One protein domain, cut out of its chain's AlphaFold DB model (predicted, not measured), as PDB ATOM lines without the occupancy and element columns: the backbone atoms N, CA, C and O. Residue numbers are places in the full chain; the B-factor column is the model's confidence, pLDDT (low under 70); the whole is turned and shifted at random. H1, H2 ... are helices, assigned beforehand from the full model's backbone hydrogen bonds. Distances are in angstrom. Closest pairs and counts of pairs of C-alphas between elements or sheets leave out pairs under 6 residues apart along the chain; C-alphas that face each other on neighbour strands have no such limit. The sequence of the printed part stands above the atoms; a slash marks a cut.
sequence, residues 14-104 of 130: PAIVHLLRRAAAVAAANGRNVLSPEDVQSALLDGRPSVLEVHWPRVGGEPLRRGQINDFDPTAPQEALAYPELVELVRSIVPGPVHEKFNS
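This is residues 14 to 104 of the 130 residues of an uncharacterized protein of Nocardia colli (UniProt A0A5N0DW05). The model is a loose run of two parts: at one end H1 and H2 cross steeply and pack on each other, and at the other end the short H3 and H4 come close to each other beside a long looping stretch, residues 56 to 82. Residues 96 to 104 stick out from this body as a free tail. The printed part has 91 residues, with four named helices in the order H1, H2, H3, H4 and no named strand; the class is all helix, though only 40 residues are in named elements. The whole is loose, with a radius of gyration of the C-alphas of 15.9 A and spans of 45 by 37 by 23 A.

H1, residues 14 to 29, touches H2, residues 37 to 45, at a steep tilt of 65 degrees, opposite ways. Their closest C-alphas, those of Ala 23 and Asp 39, are 4.7 A apart. H2 and H3, residues 51 to 55, are near each other, their closest C-alphas 8.4 A apart. H3 and H4, residues 83 to 92, are close but not clearly touching, their closest C-alphas being those of Leu 52 and Val 90 at 7.4 A. H1 is apart from H3 and H4, and H2 is apart from H4. In H1, H2, H3 and H4 every O i to N i+4 pair is within hydrogen-bond range.

H1 begins at C-alpha 14, (176.034, 169.489, 234.691), and is 22.8 A long. H2 is 12.4 A long. H3, five residues, begins at C-alpha 51, (188.961, 171.315, 243.211). H4 is 14.5 A long and ends at C-alpha 92, (193.510, 180.956, 239.819).

The two C-alphas farthest apart, those of Asn 33 and Asp 71, are 45.6 A apart. The printed part has no cut. The link from H3 to H4 is long, with 27 residues. The mean pLDDT of the printed part is 76.1; residues 47 to 55, 57, 59 to 75, 77 and 95 to 104 are under 70.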
ATOM      1  N   PRO A  14     176.671 170.486 233.826       82.38
ATOM      2  CA  PRO A  14     176.034 169.489 234.691       82.38
ATOM      3  C   PRO A  14     176.492 169.574 236.157       82.38
ATOM      4  O   PRO A  14     175.699 169.360 237.073       82.38
ATOM      5  N   ALA A  15     177.754 169.949 236.396       83.25
ATOM      6  CA  ALA A  15     178.300 170.131 237.739       83.25
ATOM      7  C   ALA A  15     177.584 171.247 238.526       83.25
ATOM      8  O   ALA A  15     177.329 171.071 239.718       83.25
ATOM      9  N   ILE A  16     177.194 172.349 237.871       87.44
ATOM     10  CA  ILE A  16     176.402 173.418 238.500       87.44
ATOM     11  C   ILE A  16     175.016 172.908 238.894       87.44
ATOM     12  O   ILE A  16     174.564 173.168 240.007       87.44
ATOM     13  N   VAL A  17     174.364 172.111 238.043       89.50
ATOM     14  CA  VAL A  17     173.055 171.519 238.372       89.50
ATOM     15  C   VAL A  17     173.164 170.606 239.599       89.50
ATOM     16  O   VAL A  17     172.336 170.681 240.509       89.50
ATOM     17  N   HIS A  18     174.206 169.775 239.675       87.62
ATOM     18  CA  HIS A  18     174.460 168.939 240.852       87.62
ATOM     19  C   HIS A  18     174.764 169.760 242.111       87.62
ATOM     20  O   HIS A  18     174.301 169.403 243.195       87.62
ATOM     21  N   LEU A  19     175.516 170.858 241.989       90.75
ATOM     22  CA  LEU A  19     175.782 171.770 243.099       90.75
ATOM     23  C   LEU A  19     174.487 172.387 243.641       90.75
ATOM     24  O   LEU A  19     174.229 172.270 244.835       90.75
ATOM     25  N   LEU A  20     173.645 172.957 242.776       94.06
ATOM     26  CA  LEU A  20     172.387 173.589 243.186       94.06
ATOM     27  C   LEU A  20     171.415 172.589 243.826       94.06
ATOM     28  O   LEU A  20     170.760 172.913 244.812       94.06
ATOM     29  N   ARG A  21     171.367 171.342 243.335       93.56
ATOM     30  CA  ARG A  21     170.565 170.278 243.966       93.56
ATOM     31  C   ARG A  21     171.052 169.922 245.368       93.56
ATOM     32  O   ARG A  21     170.229 169.690 246.247       93.56
ATOM     33  N   ARG A  22     172.370 169.866 245.581       93.56
ATOM     34  CA  ARG A  22     172.939 169.639 246.918       93.56
ATOM     35  C   ARG A  22     172.647 170.813 247.842       93.56
ATOM     36  O   ARG A  22     172.200 170.590 248.956       93.56
ATOM     37  N   ALA A  23     172.807 172.039 247.357       95.12
ATOM     38  CA  ALA A  23     172.490 173.241 248.117       95.12
ATOM     39  C   ALA A  23     171.002 173.275 248.527       95.12
ATOM     40  O   ALA A  23     170.682 173.524 249.685       95.12
ATOM     41  N   ALA A  24     170.084 172.896 247.631       95.81
ATOM     42  CA  ALA A  24     168.667 172.749 247.973       95.81
ATOM     43  C   ALA A  24     168.422 171.683 249.060       95.81
ATOM     44  O   ALA A  24     167.571 171.872 249.928       95.81
ATOM     45  N   ALA A  25     169.180 170.581 249.050       95.12
ATOM     46  CA  ALA A  25     169.117 169.577 250.112       95.12
ATOM     47  C   ALA A  25     169.640 170.116 251.457       95.12
ATOM     48  O   ALA A  25     169.051 169.801 252.489       95.12
ATOM     49  N   VAL A  26     170.683 170.958 251.454       95.50
ATOM     50  CA  VAL A  26     171.173 171.653 252.662       95.50
ATOM     51  C   VAL A  26     170.089 172.576 253.223       95.50
ATOM     52  O   VAL A  26     169.778 172.488 254.413       95.50
ATOM     53  N   ALA A  27     169.449 173.391 252.382       97.25
ATOM     54  CA  ALA A  27     168.360 174.273 252.807       97.25
ATOM     55  C   ALA A  27     167.208 173.477 253.446       97.25
ATOM     56  O   ALA A  27     166.785 173.774 254.567       97.25
ATOM     57  N   ALA A  28     166.766 172.408 252.774       97.12
ATOM     58  CA  ALA A  28     165.687 171.543 253.243       97.12
ATOM     59  C   ALA A  28     166.030 170.836 254.565       97.12
ATOM     60  O   ALA A  28     165.194 170.780 255.466       97.12
ATOM     61  N   ALA A  29     167.267 170.348 254.720       96.25
ATOM     62  CA  ALA A  29     167.740 169.737 255.963       96.25
ATOM     63  C   ALA A  29     167.720 170.715 257.152       96.25
ATOM     64  O   ALA A  29     167.595 170.290 258.297       96.25
ATOM     65  N   ASN A  30     167.785 172.021 256.878       96.31
ATOM     66  CA  ASN A  30     167.682 173.092 257.868       96.31
ATOM     67  C   ASN A  30     166.260 173.678 257.987       96.31
ATOM     68  O   ASN A  30     166.082 174.747 258.567       96.31
ATOM     69  N   GLY A  31     165.240 173.012 257.431       96.69
ATOM     70  CA  GLY A  31     163.841 173.447 257.514       96.69
ATOM     71  C   GLY A  31     163.528 174.713 256.711       96.69
ATOM     72  O   GLY A  31     162.534 175.384 256.991       96.69
ATOM     73  N   ARG A  32     164.374 175.064 255.736       95.56
ATOM     74  CA  ARG A  32     164.200 176.241 254.880       95.56
ATOM     75  C   ARG A  32     163.668 175.850 253.508       95.56
ATOM     76  O   ARG A  32     164.062 174.842 252.934       95.56
ATOM     77  N   ASN A  33     162.827 176.727 252.964       92.69
ATOM     78  CA  ASN A  33     162.262 176.623 251.613       92.69
ATOM     79  C   ASN A  33     162.855 177.669 250.658       92.69
ATOM     80  O   ASN A  33     162.275 177.967 249.621       92.69
ATOM     81  N   VAL A  34     163.988 178.261 251.036       92.31
ATOM     82  CA  VAL A  34     164.708 179.264 250.251       92.31
ATOM     83  C   VAL A  34     166.178 178.888 250.219       92.31
ATOM     84  O   VAL A  34     166.743 178.499 251.246       92.31
ATOM     85  N   LEU A  35     166.779 179.003 249.038       94.31
ATOM     86  CA  LEU A  35     168.209 178.811 248.846       94.31
ATOM     87  C   LEU A  35     168.940 180.098 249.226       94.31
ATOM     88  O   LEU A  35     168.586 181.167 248.732       94.31
ATOM     89  N   SER A  36     169.965 179.995 250.067       93.81
ATOM     90  CA  SER A  36     170.853 181.107 250.405       93.81
ATOM     91  C   SER A  36     172.279 180.856 249.893       93.81
ATOM     92  O   SER A  36     172.629 179.719 249.556       93.81
ATOM     93  N   PRO A  37     173.134 181.891 249.822       94.00
ATOM     94  CA  PRO A  37     174.544 181.713 249.478       94.00
ATOM     95  C   PRO A  37     175.262 180.676 250.357       94.00
ATOM     96  O   PRO A  37     176.086 179.911 249.857       94.00
ATOM     97  N   GLU A  38     174.910 180.587 251.641       95.00
ATOM     98  CA  GLU A  38     175.492 179.646 252.602       95.00
ATOM     99  C   GLU A  38     175.166 178.186 252.257       95.00
ATOM    100  O   GLU A  38     176.011 177.313 252.452       95.00
ATOM    101  N   ASP A  39     173.990 177.905 251.683       95.50
ATOM    102  CA  ASP A  39     173.656 176.566 251.177       95.50
ATOM    103  C   ASP A  39     174.574 176.151 250.036       95.50
ATOM    104  O   ASP A  39     175.048 175.015 249.977       95.50
ATOM    105  N   VAL A  40     174.826 177.085 249.116       93.31
ATOM    106  CA  VAL A  40     175.708 176.860 247.968       93.31
ATOM    107  C   VAL A  40     177.142 176.674 248.445       93.31
ATOM    108  O   VAL A  40     177.821 175.756 247.985       93.31
ATOM    109  N   GLN A  41     177.591 177.491 249.401       89.94
ATOM    110  CA  GLN A  41     178.919 177.376 249.995       89.94
ATOM    111  C   GLN A  41     179.090 176.046 250.735       89.94
ATOM    112  O   GLN A  41     180.078 175.347 250.512       89.94
ATOM    113  N   SER A  42     178.115 175.652 251.556       90.31
ATOM    114  CA  SER A  42     178.120 174.362 252.246       90.31
ATOM    115  C   SER A  42     178.162 173.204 251.247       90.31
ATOM    116  O   SER A  42     179.036 172.347 251.343       90.31
ATOM    117  N   ALA A  43     177.312 173.220 250.217       89.94
ATOM    118  CA  ALA A  43     177.284 172.181 249.188       89.94
ATOM    119  C   ALA A  43     178.562 172.115 248.332       89.94
ATOM    120  O   ALA A  43     178.909 171.046 247.816       89.94
ATOM    121  N   LEU A  44     179.251 173.245 248.150       85.81
ATOM    122  CA  LEU A  44     180.535 173.311 247.456       85.81
ATOM    123  C   LEU A  44     181.653 172.675 248.292       85.81
ATOM    124  O   LEU A  44     182.484 171.959 247.737       85.81
ATOM    125  N   LEU A  45     181.661 172.931 249.603       83.12
ATOM    126  CA  LEU A  45     182.705 172.474 250.525       83.12
ATOM    127  C   LEU A  45     182.501 171.031 251.010       83.12
ATOM    128  O   LEU A  45     183.478 170.320 251.212       83.12
ATOM    129  N   ASP A  46     181.254 170.577 251.144       79.62
ATOM    130  CA  ASP A  46     180.914 169.198 251.534       79.62
ATOM    131  C   ASP A  46     181.067 168.201 250.362       79.62
ATOM    132  O   ASP A  46     181.115 166.980 250.516       79.62
ATOM    133  N   GLY A  47     181.176 168.719 249.137       61.59
ATOM    134  CA  GLY A  47     181.350 167.925 247.933       61.59
ATOM    135  C   GLY A  47     182.744 167.327 247.777       61.59
ATOM    136  O   GLY A  47     183.668 168.041 247.405       61.59
ATOM    137  N   ARG A  48     182.880 166.003 247.923       61.50
ATOM    138  CA  ARG A  48     184.106 165.288 247.532       61.50
ATOM    139  C   ARG A  48     184.117 164.890 246.046       61.50
ATOM    140  O   ARG A  48     183.108 164.364 245.571       61.50
ATOM    141  N   PRO A  49     185.263 165.009 245.349       57.75
ATOM    142  CA  PRO A  49     186.418 165.851 245.671       57.75
ATOM    143  C   PRO A  49     186.195 167.295 245.190       57.75
ATOM    144  O   PRO A  49     185.778 167.524 244.051       57.75
ATOM    145  N   SER A  50     186.490 168.275 246.046       61.81
ATOM    146  CA  SER A  50     186.486 169.688 245.656       61.81
ATOM    147  C   SER A  50     187.795 170.015 244.941       61.81
ATOM    148  O   SER A  50     188.866 169.611 245.384       61.81
ATOM    149  N   VAL A  51     187.742 170.801 243.863       61.25
ATOM    150  CA  VAL A  51     188.961 171.315 243.211       61.25
ATOM    151  C   VAL A  51     189.817 172.103 244.216       61.25
ATOM    152  O   VAL A  51     191.040 172.062 244.143       61.25
ATOM    153  N   LEU A  52     189.201 172.735 245.222       64.06
ATOM    154  CA  LEU A  52     189.928 173.427 246.290       64.06
ATOM    155  C   LEU A  52     190.748 172.484 247.175       64.06
ATOM    156  O   LEU A  52     191.815 172.882 247.622       64.06
ATOM    157  N   GLU A  53     190.306 171.244 247.393       63.72
ATOM    158  CA  GLU A  53     191.057 170.246 248.172       63.72
ATOM    159  C   GLU A  53     192.385 169.889 247.487       63.72
ATOM    160  O   GLU A  53     193.402 169.680 248.149       63.72
ATOM    161  N   VAL A  54     192.384 169.876 246.149       60.75
ATOM    162  CA  VAL A  54     193.579 169.620 245.336       60.75
ATOM    163  C   VAL A  54     194.540 170.806 245.382       60.75
ATOM    164  O   VAL A  54     195.743 170.600 245.456       60.75
ATOM    165  N   HIS A  55     194.040 172.041 245.363       62.94
ATOM    166  CA  HIS A  55     194.895 173.231 245.300       62.94
ATOM    167  C   HIS A  55     195.152 173.907 246.660       62.94
ATOM    168  O   HIS A  55     195.758 174.979 246.700       62.94
ATOM    169  N   TRP A  56     194.716 173.304 247.769       71.69
ATOM    170  CA  TRP A  56     194.956 173.849 249.103       71.69
ATOM    171  C   TRP A  56     196.455 173.815 249.455       71.69
ATOM    172  O   TRP A  56     197.077 172.753 249.307       71.69
ATOM    173  N   PRO A  57     197.047 174.921 249.946       69.94
ATOM    174  CA  PRO A  57     198.465 174.952 250.287       69.94
ATOM    175  C   PRO A  57     198.833 173.949 251.380       69.94
ATOM    176  O   PRO A  57     198.124 173.772 252.376       69.94
ATOM    177  N   ARG A  58     199.976 173.289 251.193       70.88
ATOM    178  CA  ARG A  58     200.591 172.436 252.213       70.88
ATOM    179  C   ARG A  58     201.738 173.175 252.858       70.88
ATOM    180  O   ARG A  58     202.445 173.931 252.194       70.88
ATOM    181  N   VAL A  59     201.958 172.883 254.130       66.38
ATOM    182  CA  VAL A  59     203.097 173.409 254.875       66.38
ATOM    183  C   VAL A  59     204.386 172.991 254.159       66.38
ATOM    184  O   VAL A  59     204.673 171.801 254.032       66.38
ATOM    185  N   GLY A  60     205.154 173.973 253.679       63.75
ATOM    186  CA  GLY A  60     206.446 173.761 253.015       63.75
ATOM    187  C   GLY A  60     206.389 173.228 251.576       63.75
ATOM    188  O   GLY A  60     207.440 172.883 251.041       63.75
ATOM    189  N   GLY A  61     205.206 173.145 250.954       63.22
ATOM    190  CA  GLY A  61     205.035 172.694 249.568       63.22
ATOM    191  C   GLY A  61     204.695 173.835 248.606       63.22
ATOM    192  O   GLY A  61     203.958 174.754 248.958       63.22
ATOM    193  N   GLU A  62     205.188 173.758 247.369       60.84
ATOM    194  CA  GLU A  62     204.753 174.660 246.295       60.84
ATOM    195  C   GLU A  62     203.282 174.378 245.922       60.84
ATOM    196  O   GLU A  62     202.886 173.209 245.832       60.84
ATOM    197  N   PRO A  63     202.449 175.407 245.670       59.16
ATOM    198  CA  PRO A  63     201.078 175.208 245.212       59.16
ATOM    199  C   PRO A  63     201.014 174.389 243.914       59.16
ATOM    200  O   PRO A  63     201.754 174.651 242.961       59.16
ATOM    201  N   LEU A  64     200.081 173.432 243.834       55.25
ATOM    202  CA  LEU A  64     199.858 172.656 242.612       55.25
ATOM    203  C   LEU A  64     199.396 173.575 241.474       55.25
ATOM    204  O   LEU A  64     198.306 174.154 241.509       55.25
ATOM    205  N   ARG A  65     200.219 173.673 240.425       56.69
ATOM    206  CA  ARG A  65     199.874 174.370 239.182       56.69
ATOM    207  C   ARG A  65     199.064 173.435 238.294       56.69
ATOM    208  O   ARG A  65     199.435 172.283 238.078       56.69
ATOM    209  N   ARG A  66     197.960 173.936 237.737       51.09
ATOM    210  CA  ARG A  66     197.105 173.181 236.807       51.09
ATOM    211  C   ARG A  66     197.956 172.572 235.676       51.09
ATOM    212  O   ARG A  66     198.514 173.307 234.870       51.09
ATOM    213  N   GLY A  67     198.039 171.238 235.622       53.03
ATOM    214  CA  GLY A  67     198.808 170.494 234.609       53.03
ATOM    215  C   GLY A  67     200.190 169.980 235.046       53.03
ATOM    216  O   GLY A  67     200.813 169.251 234.281       53.03
ATOM    217  N   GLN A  68     200.656 170.292 236.260       53.41
ATOM    218  CA  GLN A  68     201.829 169.666 236.884       53.41
ATOM    219  C   GLN A  68     201.350 168.769 238.030       53.41
ATOM    220  O   GLN A  68     200.799 169.266 239.006       53.41
ATOM    221  N   ILE A  69     201.501 167.447 237.893       49.22
ATOM    222  CA  ILE A  69     200.912 166.466 238.829       49.22
ATOM    223  C   ILE A  69     201.956 165.796 239.746       49.22
ATOM    224  O   ILE A  69     201.580 165.096 240.676       49.22
ATOM    225  N   ASN A  70     203.261 166.003 239.562       44.47
ATOM    226  CA  ASN A  70     204.187 164.924 239.937       44.47
ATOM    227  C   ASN A  70     205.032 165.061 241.218       44.47
ATOM    228  O   ASN A  70     205.705 164.085 241.524       44.47
ATOM    229  N   ASP A  71     204.956 166.137 242.010       49.47
ATOM    230  CA  ASP A  71     205.888 166.316 243.152       49.47
ATOM    231  C   ASP A  71     205.219 166.521 244.527       49.47
ATOM    232  O   ASP A  71     205.778 167.175 245.406       49.47
ATOM    233  N   PHE A  72     204.016 165.983 244.749       60.41
ATOM    234  CA  PHE A  72     203.243 166.287 245.959       60.41
ATOM    235  C   PHE A  72     202.969 165.066 246.843       60.41
ATOM    236  O   PHE A  72     202.390 164.081 246.388       60.41
ATOM    237  N   ASP A  73     203.323 165.162 248.129       62.16
ATOM    238  CA  ASP A  73     202.876 164.239 249.173       62.16
ATOM    239  C   ASP A  73     201.466 164.651 249.656       62.16
ATOM    240  O   ASP A  73     201.325 165.654 250.366       62.16
ATOM    241  N   PRO A  74     200.400 163.902 249.315       63.12
ATOM    242  CA  PRO A  74     199.033 164.238 249.716       63.12
ATOM    243  C   PRO A  74     198.805 164.146 251.233       63.12
ATOM    244  O   PRO A  74     197.775 164.621 251.726       63.12
ATOM    245  N   THR A  75     199.747 163.547 251.968       69.19
ATOM    246  CA  THR A  75     199.701 163.373 253.423       69.19
ATOM    247  C   THR A  75     200.355 164.522 254.193       69.19
ATOM    248  O   THR A  75     200.177 164.603 255.410       69.19
ATOM    249  N   ALA A  76     201.039 165.451 253.510       70.44
ATOM    250  CA  ALA A  76     201.620 166.628 254.146       70.44
ATOM    251  C   ALA A  76     200.538 167.473 254.858       70.44
ATOM    252  O   ALA A  76     199.411 167.591 254.352       70.44
ATOM    253  N   PRO A  77     200.848 168.082 256.018       69.56
ATOM    254  CA  PRO A  77     199.894 168.925 256.729       69.56
ATOM    255  C   PRO A  77     199.480 170.135 255.878       69.56
ATOM    256  O   PRO A  77     200.284 170.717 255.150       69.56
ATOM    257  N   GLN A  78     198.199 170.494 255.954       73.25
ATOM    258  CA  GLN A  78     197.628 171.665 255.284       73.25
ATOM    259  C   GLN A  78     197.758 172.907 256.170       73.25
ATOM    260  O   GLN A  78     197.631 172.810 257.390       73.25
ATOM    261  N   GLU A  79     197.960 174.068 255.550       75.12
ATOM    262  CA  GLU A  79     197.905 175.367 256.228       75.12
ATOM    263  C   GLU A  79     196.625 176.095 255.830       75.12
ATOM    264  O   GLU A  79     196.288 176.162 254.650       75.12
ATOM    265  N   ALA A  80     195.870 176.605 256.802       76.38
ATOM    266  CA  ALA A  80     194.639 177.325 256.506       76.38
ATOM    267  C   ALA A  80     194.953 178.679 255.854       76.38
ATOM    268  O   ALA A  80     195.667 179.490 256.434       76.38
ATOM    269  N   LEU A  81     194.369 178.931 254.682       77.62
ATOM    270  CA  LEU A  81     194.456 180.225 254.014       77.62
ATOM    271  C   LEU A  81     193.673 181.304 254.764       77.62
ATOM    272  O   LEU A  81     192.544 181.074 255.213       77.62
ATOM    273  N   ALA A  82     194.222 182.517 254.804       85.88
ATOM    274  CA  ALA A  82     193.444 183.707 255.097       85.88
ATOM    275  C   ALA A  82     192.413 183.954 253.981       85.88
ATOM    276  O   ALA A  82     192.570 183.530 252.835       85.88
ATOM    277  N   TYR A  83     191.343 184.688 254.296       84.25
ATOM    278  CA  TYR A  83     190.268 184.937 253.330       84.25
ATOM    279  C   TYR A  83     190.747 185.563 251.998       84.25
ATOM    280  O   TYR A  83     190.328 185.072 250.949       84.25
ATOM    281  N   PRO A  84     191.643 186.574 251.978       87.12
ATOM    282  CA  PRO A  84     192.166 187.110 250.719       87.12
ATOM    283  C   PRO A  84     192.904 186.063 249.874       87.12
ATOM    284  O   PRO A  84     192.714 186.011 248.662       87.12
ATOM    285  N   GLU A  85     193.680 185.188 250.511       80.44
ATOM    286  CA  GLU A  85     194.456 184.141 249.837       80.44
ATOM    287  C   GLU A  85     193.540 183.056 249.257       80.44
ATOM    288  O   GLU A  85     193.755 182.581 248.143       80.44
ATOM    289  N   LEU A  86     192.458 182.711 249.965       82.88
ATOM    290  CA  LEU A  86     191.417 181.828 249.438       82.88
ATOM    291  C   LEU A  86     190.774 182.417 248.175       82.88
ATOM    292  O   LEU A  86     190.543 181.695 247.205       82.88
ATOM    293  N   VAL A  87     190.494 183.724 248.165       85.06
ATOM    294  CA  VAL A  87     189.929 184.408 246.992       85.06
ATOM    295  C   VAL A  87     190.894 184.346 245.806       85.06
ATOM    296  O   VAL A  87     190.463 184.069 244.684       85.06
ATOM    297  N   GLU A  88     192.189 184.569 246.029       83.25
ATOM    298  CA  GLU A  88     193.208 184.447 244.981       83.25
ATOM    299  C   GLU A  88     193.314 183.017 244.449       83.25
ATOM    300  O   GLU A  88     193.313 182.807 243.231       83.25
ATOM    301  N   LEU A  89     193.302 182.029 245.346       79.94
ATOM    302  CA  LEU A  89     193.311 180.624 244.972       79.94
ATOM    303  C   LEU A  89     192.097 180.271 244.097       79.94
ATOM    304  O   LEU A  89     192.270 179.727 243.006       79.94
ATOM    305  N   VAL A  90     190.882 180.631 244.527       82.19
ATOM    306  CA  VAL A  90     189.635 180.387 243.776       82.19
ATOM    307  C   VAL A  90     189.689 181.033 242.388       82.19
ATOM    308  O   VAL A  90     189.263 180.425 241.409       82.19
ATOM    309  N   ARG A  91     190.247 182.244 242.269       83.81
ATOM    310  CA  ARG A  91     190.411 182.924 240.973       83.81
ATOM    311  C   ARG A  91     191.398 182.202 240.056       83.81
ATOM    312  O   ARG A  91     191.151 182.121 238.857       83.81
ATOM    313  N   SER A  92     192.480 181.653 240.604       78.19
ATOM    314  CA  SER A  92     193.510 180.956 239.819       78.19
ATOM    315  C   SER A  92     193.024 179.647 239.178       78.19
ATOM    316  O   SER A  92     193.549 179.233 238.144       78.19
ATOM    317  N   ILE A  93     192.006 179.008 239.768       75.38
ATOM    318  CA  ILE A  93     191.448 177.736 239.286       75.38
ATOM    319  C   ILE A  93     190.285 177.916 238.302       75.38
ATOM    320  O   ILE A  93     189.792 176.921 237.763       75.38
ATOM    321  N   VAL A  94     189.841 179.158 238.051       78.38
ATOM    322  CA  VAL A  94     188.797 179.444 237.059       78.38
ATOM    323  C   VAL A  94     189.263 178.921 235.696       78.38
ATOM    324  O   VAL A  94     190.343 179.299 235.228       78.38
ATOM    325  N   PRO A  95     188.492 178.033 235.040       69.81
ATOM    326  CA  PRO A  95     188.886 177.492 233.752       69.81
ATOM    327  C   PRO A  95     189.093 178.610 232.725       69.81
ATOM    328  O   PRO A  95     188.236 179.475 232.556       69.81
ATOM    329  N   GLY A  96     190.217 178.561 232.007       69.12
ATOM    330  CA  GLY A  96     190.392 179.343 230.783       69.12
ATOM    331  C   GLY A  96     189.417 178.904 229.676       69.12
ATOM    332  O   GLY A  96     188.635 177.971 229.881       69.12
ATOM    333  N   PRO A  97     189.478 179.528 228.486       66.62
ATOM    334  CA  PRO A  97     188.589 179.213 227.370       66.62
ATOM    335  C   PRO A  97     188.544 177.705 227.093       66.62
ATOM    336  O   PRO A  97     189.582 177.066 226.908       66.62
ATOM    337  N   VAL A  98     187.345 177.121 227.098       62.72
ATOM    338  CA  VAL A  98     187.152 175.694 226.813       62.72
ATOM    339  C   VAL A  98     187.197 175.480 225.298       62.72
ATOM    340  O   VAL A  98     186.785 176.354 224.533       62.72
ATOM    341  N   HIS A  99     187.680 174.315 224.854       58.78
ATOM    342  CA  HIS A  99     187.574 173.896 223.454       58.78
ATOM    343  C   HIS A  99     186.126 174.029 222.953       58.78
ATOM    344  O   HIS A  99     185.201 173.571 223.624       58.78
ATOM    345  N   GLU A 100     185.947 174.594 221.752       59.69
ATOM    346  CA  GLU A 100     184.646 174.958 221.157       59.69
ATOM    347  C   GLU A 100     183.578 173.857 221.243       59.69
ATOM    348  O   GLU A 100     182.402 174.150 221.425       59.69
ATOM    349  N   LYS A 101     183.989 172.583 221.201       61.00
ATOM    350  CA  LYS A 101     183.105 171.410 221.271       61.00
ATOM    351  C   LYS A 101     182.266 171.315 222.558       61.00
ATOM    352  O   LYS A 101     181.239 170.642 222.548       61.00
ATOM    353  N   PHE A 102     182.699 171.941 223.653       61.22
ATOM    354  CA  PHE A 102     181.992 171.918 224.940       61.22
ATOM    355  C   PHE A 102     181.416 173.280 225.340       61.22
ATOM    356  O   PHE A 102     180.795 173.384 226.399       61.22
ATOM    357  N   ASN A 103     181.607 174.315 224.516       64.44
ATOM    358  CA  ASN A 103     180.999 175.615 224.765       64.44
ATOM    359  C   ASN A 103     179.515 175.582 224.397       64.44
ATOM    360  O   ASN A 103     179.104 174.981 223.404       64.44
ATOM    361  N   SER A 104     178.710 176.274 225.199       65.31
ATOM    362  CA  SER A 104     177.358 176.644 224.791       65.31
ATOM    363  C   SER A 104     177.433 177.487 223.514       65.31
ATOM    364  O   SER A 104     178.320 178.327 223.370       65.31
TER     365      SER A 104